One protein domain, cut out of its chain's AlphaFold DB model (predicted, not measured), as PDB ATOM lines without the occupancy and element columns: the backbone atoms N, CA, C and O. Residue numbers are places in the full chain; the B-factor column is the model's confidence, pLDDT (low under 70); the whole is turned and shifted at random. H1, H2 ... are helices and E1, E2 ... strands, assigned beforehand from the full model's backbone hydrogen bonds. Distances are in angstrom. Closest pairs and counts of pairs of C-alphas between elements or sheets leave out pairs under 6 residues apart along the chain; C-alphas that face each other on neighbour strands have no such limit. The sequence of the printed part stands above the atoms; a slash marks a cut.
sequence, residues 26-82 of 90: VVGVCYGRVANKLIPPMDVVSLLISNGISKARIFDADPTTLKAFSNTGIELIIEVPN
ATOM      1  N   VAL A  26     117.350 184.351 227.830       71.44
ATOM      2  CA  VAL A  26     116.027 184.050 227.290       71.44
ATOM      3  C   VAL A  26     115.027 185.039 227.875       71.44
ATOM      4  O   VAL A  26     114.581 184.896 229.012       71.44
ATOM      5  N   VAL A  27     114.690 186.062 227.092       81.88
ATOM      6  CA  VAL A  27     113.683 187.064 227.450       81.88
ATOM      7  C   VAL A  27     112.314 186.592 226.964       81.88
ATOM      8  O   VAL A  27     112.161 186.189 225.813       81.88
ATOM      9  N   GLY A  28     111.317 186.636 227.850       87.31
ATOM     10  CA  GLY A  28     109.915 186.382 227.519       87.31
ATOM     11  C   GLY A  28     109.052 187.630 227.696       87.31
ATOM     12  O   GLY A  28     109.428 188.546 228.427       87.31
ATOM     13  N   VAL A  29     107.889 187.661 227.043       90.62
ATOM     14  CA  VAL A  29     106.970 188.816 227.068       90.62
ATOM     15  C   VAL A  29     105.602 188.447 227.638       90.62
ATOM     16  O   VAL A  29     105.035 187.408 227.310       90.62
ATOM     17  N   CYS A  30     105.030 189.334 228.455       91.12
ATOM     18  CA  CYS A  30     103.630 189.264 228.872       91.12
ATOM     19  C   CYS A  30     102.738 189.922 227.810       91.12
ATOM     20  O   CYS A  30     102.766 191.142 227.640       91.12
ATOM     21  N   TYR A  31     101.923 189.132 227.116       88.81
ATOM     22  CA  TYR A  31     100.959 189.613 226.130       88.81
ATOM     23  C   TYR A  31      99.597 189.856 226.794       88.81
ATOM     24  O   TYR A  31      98.673 189.046 226.721       88.81
ATOM     25  N   GLY A  32      99.488 190.987 227.497       86.50
ATOM     26  CA  GLY A  32      98.233 191.460 228.081       86.50
ATOM     27  C   GLY A  32      97.300 192.035 227.014       86.50
ATOM     28  O   GLY A  32      97.727 192.841 226.188       86.50
ATOM     29  N   ARG A  33      96.023 191.633 227.033       83.25
ATOM     30  CA  ARG A  33      95.050 191.976 225.980       83.25
ATOM     31  C   ARG A  33      93.913 192.917 226.412       83.25
ATOM     32  O   ARG A  33      92.951 193.115 225.678       83.25
ATOM     33  N   VAL A  34      94.021 193.540 227.583       82.94
ATOM     34  CA  VAL A  34      93.046 194.535 228.061       82.94
ATOM     35  C   VAL A  34      93.462 195.925 227.563       82.94
ATOM     36  O   VAL A  34      94.186 196.644 228.246       82.94
ATOM     37  N   ALA A  35      93.060 196.284 226.339       78.94
ATOM     38  CA  ALA A  35      93.362 197.583 225.723       78.94
ATOM     39  C   ALA A  35      92.314 197.988 224.664       78.94
ATOM     40  O   ALA A  35      91.573 197.154 224.155       78.94
ATOM     41  N   ASN A  36      92.271 199.272 224.284       76.75
ATOM     42  CA  ASN A  36      91.282 199.783 223.317       76.75
ATOM     43  C   ASN A  36      91.689 199.606 221.842       76.75
ATOM     44  O   ASN A  36      90.850 199.749 220.956       76.75
ATOM     45  N   LYS A  37      92.972 199.359 221.554       76.62
ATOM     46  CA  LYS A  37      93.512 199.216 220.191       76.62
ATOM     47  C   LYS A  37      94.605 198.155 220.179       76.62
ATOM     48  O   LYS A  37      95.787 198.478 220.270       76.62
ATOM     49  N   LEU A  38      94.202 196.891 220.127       82.62
ATOM     50  CA  LEU A  38      95.152 195.790 220.049       82.62
ATOM     51  C   LEU A  38      95.585 195.543 218.612       82.62
ATOM     52  O   LEU A  38      94.776 195.548 217.686       82.62
ATOM     53  N   ILE A  39      96.873 195.258 218.470       86.31
ATOM     54  CA  ILE A  39      97.446 194.664 217.270       86.31
ATOM     55  C   ILE A  39      96.916 193.217 217.153       86.31
ATOM     56  O   ILE A  39      96.822 192.534 218.183       86.31
ATOM     57  N   PRO A  40      96.570 192.734 215.944       90.81
ATOM     58  CA  PRO A  40      96.157 191.350 215.729       90.81
ATOM     59  C   PRO A  40      97.177 190.338 216.288       90.81
ATOM     60  O   PRO A  40      98.381 190.541 216.131       90.81
ATOM     61  N   PRO A  41      96.742 189.212 216.890       91.12
ATOM     62  CA  PRO A  41      97.660 188.244 217.503       91.12
ATOM     63  C   PRO A  41      98.745 187.694 216.560       91.12
ATOM     64  O   PRO A  41      99.871 187.466 216.990       91.12
ATOM     65  N   MET A  42      98.438 187.528 215.268       92.31
ATOM     66  CA  MET A  42      99.411 187.094 214.250       92.31
ATOM     67  C   MET A  42     100.537 188.110 214.019       92.31
ATOM     68  O   MET A  42     101.698 187.735 213.840       92.31
ATOM     69  N   ASP A  43     100.208 189.399 214.049       93.62
ATOM     70  CA  ASP A  43     101.191 190.468 213.885       93.62
ATOM     71  C   ASP A  43     102.075 190.571 215.136       93.62
ATOM     72  O   ASP A  43     103.280 190.789 215.030       93.62
ATOM     73  N   VAL A  44     101.503 190.322 216.322       92.94
ATOM     74  CA  VAL A  44     102.267 190.218 217.575       92.94
ATOM     75  C   VAL A  44     103.262 189.061 217.505       92.94
ATOM     76  O   VAL A  44     104.432 189.259 217.809       92.94
ATOM     77  N   VAL A  45     102.840 187.879 217.052       93.69
ATOM     78  CA  VAL A  45     103.737 186.728 216.844       93.69
ATOM     79  C   VAL A  45     104.876 187.082 215.889       93.69
ATOM     80  O   VAL A  45     106.037 186.807 216.185       93.69
ATOM     81  N   SER A  46     104.560 187.742 214.776       94.38
ATOM     82  CA  SER A  46     105.557 188.158 213.786       94.38
ATOM     83  C   SER A  46     106.577 189.134 214.382       94.38
ATOM     84  O   SER A  46     107.774 189.029 214.109       94.38
ATOM     85  N   LEU A  47     106.122 190.048 215.243       93.00
ATOM     86  CA  LEU A  47     106.978 190.970 215.985       93.00
ATOM     87  C   LEU A  47     107.869 190.230 216.989       93.00
ATOM     88  O   LEU A  47     109.059 190.525 217.081       93.00
ATOM     89  N   LEU A  48     107.332 189.257 217.726       92.75
ATOM     90  CA  LEU A  48     108.120 188.469 218.679       92.75
ATOM     91  C   LEU A  48     109.231 187.690 217.968       92.75
ATOM     92  O   LEU A  48     110.389 187.768 218.378       92.75
ATOM     93  N   ILE A  49     108.904 187.024 216.857       92.06
ATOM     94  CA  ILE A  49     109.874 186.278 216.047       92.06
ATOM     95  C   ILE A  49     110.955 187.215 215.494       92.06
ATOM     96  O   ILE A  49     112.141 186.903 215.596       92.06
ATOM     97  N   SER A  50     110.579 188.382 214.956       93.00
ATOM     98  CA  SER A  50     111.549 189.333 214.392       93.00
ATOM     99  C   SER A  50     112.501 189.929 215.433       93.00
ATOM    100  O   SER A  50     113.604 190.337 215.081       93.00
ATOM    101  N   ASN A  51     112.109 189.928 216.710       90.69
ATOM    102  CA  ASN A  51     112.939 190.364 217.835       90.69
ATOM    103  C   ASN A  51     113.662 189.206 218.548       90.69
ATOM    104  O   ASN A  51     114.279 189.424 219.589       90.69
ATOM    105  N   GLY A  52     113.595 187.977 218.020       89.00
ATOM    106  CA  GLY A  52     114.246 186.806 218.619       89.00
ATOM    107  C   GLY A  52     113.626 186.354 219.946       89.00
ATOM    108  O   GLY A  52     114.283 185.680 220.737       89.00
ATOM    109  N   ILE A  53     112.372 186.728 220.212       90.44
ATOM    110  CA  ILE A  53     111.657 186.374 221.438       90.44
ATOM    111  C   ILE A  53     110.965 185.031 221.235       90.44
ATOM    112  O   ILE A  53     110.079 184.887 220.395       90.44
ATOM    113  N   SER A  54     111.346 184.054 222.050       91.62
ATOM    114  CA  SER A  54     110.857 182.676 221.962       91.62
ATOM    115  C   SER A  54     109.892 182.287 223.081       91.62
ATOM    116  O   SER A  54     109.445 181.144 223.113       91.62
ATOM    117  N   LYS A  55     109.544 183.205 223.997       93.31
ATOM    118  CA  LYS A  55     108.630 182.935 225.120       93.31
ATOM    119  C   LYS A  55     107.573 184.018 225.287       93.31
ATOM    120  O   LYS A  55     107.893 185.209 225.302       93.31
ATOM    121  N   ALA A  56     106.326 183.611 225.495       93.69
ATOM    122  CA  ALA A  56     105.215 184.517 225.760       93.69
ATOM    123  C   ALA A  56     104.311 184.002 226.890       93.69
ATOM    124  O   ALA A  56     104.126 182.799 227.057       93.69
ATOM    125  N   ARG A  57     103.716 184.921 227.657       93.00
ATOM    126  CA  ARG A  57     102.663 184.634 228.643       93.00
ATOM    127  C   ARG A  57     101.362 185.320 228.241       93.00
ATOM    128  O   ARG A  57     101.382 186.517 227.959       93.00
ATOM    129  N   ILE A  58     100.249 184.592 228.281       91.81
ATOM    130  CA  ILE A  58      98.886 185.113 228.106       91.81
ATOM    131  C   ILE A  58      98.035 184.821 229.342       91.81
ATOM    132  O   ILE A  58      98.295 183.870 230.076       91.81
ATOM    133  N   PHE A  59      97.018 185.650 229.569       89.06
ATOM    134  CA  PHE A  59      96.181 185.620 230.778       89.06
ATOM    135  C   PHE A  59      94.759 185.097 230.525       89.06
ATOM    136  O   PHE A  59      93.910 185.116 231.412       89.06
ATOM    137  N   ASP A  60      94.490 184.670 229.294       83.81
ATOM    138  CA  ASP A  60      93.226 184.097 228.863       83.81
ATOM    139  C   ASP A  60      93.473 182.987 227.831       83.81
ATOM    140  O   ASP A  60      94.538 182.897 227.223       83.81
ATOM    141  N   ALA A  61      92.485 182.113 227.647       84.69
ATOM    142  CA  ALA A  61      92.537 181.004 226.696       84.69
ATOM    143  C   ALA A  61      91.736 181.323 225.422       84.69
ATOM    144  O   ALA A  61      90.933 180.513 224.960       84.69
ATOM    145  N   ASP A  62      91.903 182.527 224.871       87.75
ATOM    146  CA  ASP A  62      91.189 182.917 223.656       87.75
ATOM    147  C   ASP A  62      91.644 182.097 222.435       87.75
ATOM    148  O   ASP A  62      92.835 182.105 222.099       87.75
ATOM    149  N   PRO A  63      90.719 181.436 221.713       90.38
ATOM    150  CA  PRO A  63      91.065 180.575 220.586       90.38
ATOM    151  C   PRO A  63      91.840 181.286 219.475       90.38
ATOM    152  O   PRO A  63      92.683 180.666 218.826       90.38
ATOM    153  N   THR A  64      91.580 182.577 219.247       90.75
ATOM    154  CA  THR A  64      92.247 183.350 218.189       90.75
ATOM    155  C   THR A  64      93.722 183.556 218.513       90.75
ATOM    156  O   THR A  64      94.575 183.312 217.659       90.75
ATOM    157  N   THR A  65      94.036 183.932 219.757       91.06
ATOM    158  CA  THR A  65      95.423 183.999 220.237       91.06
ATOM    159  C   THR A  65      96.086 182.632 220.193       91.06
ATOM    160  O   THR A  65      97.153 182.498 219.604       91.06
ATOM    161  N   LEU A  66      95.456 181.589 220.739       92.38
ATOM    162  CA  LEU A  66      96.050 180.247 220.758       92.38
ATOM    163  C   LEU A  66      96.376 179.741 219.349       92.38
ATOM    164  O   LEU A  66      97.445 179.175 219.119       92.38
ATOM    165  N   LYS A  67      95.485 179.996 218.388       94.25
ATOM    166  CA  LYS A  67      95.706 179.652 216.984       94.25
ATOM    167  C   LYS A  67      96.857 180.442 216.368       94.25
ATOM    168  O   LYS A  67      97.619 179.861 215.606       94.25
ATOM    169  N   ALA A  68      96.999 181.725 216.694       93.12
ATOM    170  CA  ALA A  68      98.086 182.552 216.175       93.12
ATOM    171  C   ALA A  68      99.465 182.102 216.676       93.12
ATOM    172  O   ALA A  68     100.422 182.104 215.911       93.12
ATOM    173  N   PHE A  69      99.562 181.685 217.941       93.25
ATOM    174  CA  PHE A  69     100.806 181.173 218.528       93.25
ATOM    175  C   PHE A  69     101.085 179.701 218.165       93.25
ATOM    176  O   PHE A  69     102.208 179.223 218.336       93.25
ATOM    177  N   SER A  70     100.097 178.977 217.634       92.19
ATOM    178  CA  SER A  70     100.241 177.579 217.221       92.19
ATOM    179  C   SER A  70     101.277 177.418 216.104       92.19
ATOM    180  O   SER A  70     101.267 178.157 215.126       92.19
ATOM    181  N   ASN A  71     102.154 176.417 216.230       93.06
ATOM    182  CA  ASN A  71     103.206 176.094 215.255       93.06
ATOM    183  C   ASN A  71     104.226 177.221 214.982       93.06
ATOM    184  O   ASN A  71     104.913 177.190 213.967       93.06
ATOM    185  N   THR A  72     104.362 178.197 215.884       92.19
ATOM    186  CA  THR A  72     105.315 179.318 215.733       92.19
ATOM    187  C   THR A  72     106.692 179.038 216.338       92.19
ATOM    188  O   THR A  72     107.645 179.757 216.057       92.19
ATOM    189  N   GLY A  73     106.801 178.013 217.191       90.88
ATOM    190  CA  GLY A  73     108.004 177.734 217.981       90.88
ATOM    191  C   GLY A  73     108.150 178.599 219.240       90.88
ATOM    192  O   GLY A  73     109.109 178.411 219.983       90.88
ATOM    193  N   ILE A  74     107.206 179.511 219.506       92.31
ATOM    194  CA  ILE A  74     107.159 180.299 220.743       92.31
ATOM    195  C   ILE A  74     106.582 179.436 221.874       92.31
ATOM    196  O   ILE A  74     105.475 178.907 221.763       92.31
ATOM    197  N   GLU A  75     107.308 179.323 222.984       93.00
ATOM    198  CA  GLU A  75     106.817 178.702 224.213       93.00
ATOM    199  C   GLU A  75     105.757 179.609 224.853       93.00
ATOM    200  O   GLU A  75     106.036 180.757 225.216       93.00
ATOM    201  N   LEU A  76     104.532 179.097 224.979       92.62
ATOM    202  CA  LEU A  76     103.388 179.854 225.474       92.62
ATOM    203  C   LEU A  76     102.978 179.383 226.871       92.62
ATOM    204  O   LEU A  76     102.623 178.222 227.068       92.62
ATOM    205  N   ILE A  77     102.965 180.309 227.826       92.62
ATOM    206  CA  ILE A  77     102.431 180.110 229.175       92.62
ATOM    207  C   ILE A  77     101.028 180.714 229.225       92.62
ATOM    208  O   ILE A  77     100.847 181.879 228.875       92.62
ATOM    209  N   ILE A  78     100.047 179.940 229.683       91.19
ATOM    210  CA  ILE A  78      98.648 180.367 229.784       91.19
ATOM    211  C   ILE A  78      98.263 180.391 231.257       91.19
ATOM    212  O   ILE A  78      98.392 179.383 231.951       91.19
ATOM    213  N   GLU A  79      97.790 181.536 231.734       87.75
ATOM    214  CA  GLU A  79      97.256 181.667 233.084       87.75
ATOM    215  C   GLU A  79      95.757 181.353 233.102       87.75
ATOM    216  O   GLU A  79      95.009 181.764 232.213       87.75
ATOM    217  N   VAL A  80      95.314 180.608 234.118       83.56
ATOM    218  CA  VAL A  80      93.891 180.351 234.350       83.56
ATOM    219  C   VAL A  80      93.357 181.492 235.212       83.56
ATOM    220  O   VAL A  80      93.792 181.622 236.358       83.56
ATOM    221  N   PRO A  81      92.433 182.326 234.704       73.62
ATOM    222  CA  PRO A  81      91.905 183.429 235.485       73.62
ATOM    223  C   PRO A  81      91.151 182.888 236.700       73.62
ATOM    224  O   PRO A  81      90.277 182.026 236.575       73.62
ATOM    225  N   ASN A  82      91.466 183.418 237.882       75.06
ATOM    226  CA  ASN A  82      90.666 183.155 239.069       75.06
ATOM    227  C   ASN A  82      89.295 183.813 238.873       75.06
ATOM    228  O   ASN A  82      89.186 185.042 238.836       75.06
TER     229      ASN A  82
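What this domain is: This is residues 26 to 82 of the 90 residues of an uncharacterized protein of Kingdonia uniflora (UniProt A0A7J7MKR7). A small three-stranded parallel sheet, E1, E2 and E3, has two short helices, H1 and H2, side by side next to it; the helices touch each other along a shallow tilt, but each only grazes the sheet. The chain alternates strand and helix, E1 H1 E2 H2 E3, and the sheet's order is E1, E2, E3. The 57 printed residues have a mixed class, helices and strands, with under half of them in named elements. The whole is compact, with a radius of gyration of the C-alphas of 10.8 A and spans of 30 by 23 by 19 A.

Where its parts are: E1 is residues 28 to 30, 7.0 A long, with C-alpha 28 at (109.915, 186.382, 227.519). H1 is residues 41 to 50, 14.3 A. E2 is residues 55 to 58, 10.4 A. H2 is residues 63 to 69, 10.0 A. E3 is residues 75 to 78, 10.0 A, ending with C-alpha 78 at (98.648, 180.367, 229.784).

How they stand to each other: E1 and E2 are parallel at 15 degrees, with N 57 and O 29 at 2.8 A, within hydrogen-bond range. E2, the inner strand, is parallel to E3 at 18 degrees, with N 58 and O 77 at 2.8 A. E1, H1, E2 and E2, H2, E3 are strand-helix-strand units, two parallel neighbour strands with a helix between, each with a right-handed crossover. H1 and H2 touch, closest at the C-alphas of Met 42 and Ala 68, 5.1 A, with a shallow tilt of 15 degrees, the same way. H1 grazes the sheet with residues 45 to 49, H2 with 65 to 69. In H1 and H2 every O i to N i+4 pair is within hydrogen-bond range.

The domain as a whole: The C-alphas farthest apart, of Ser 50 and Asn 82, are 32.9 A apart. The printed part has no cut, no link is long, and no printed residue is under 70 in pLDDT.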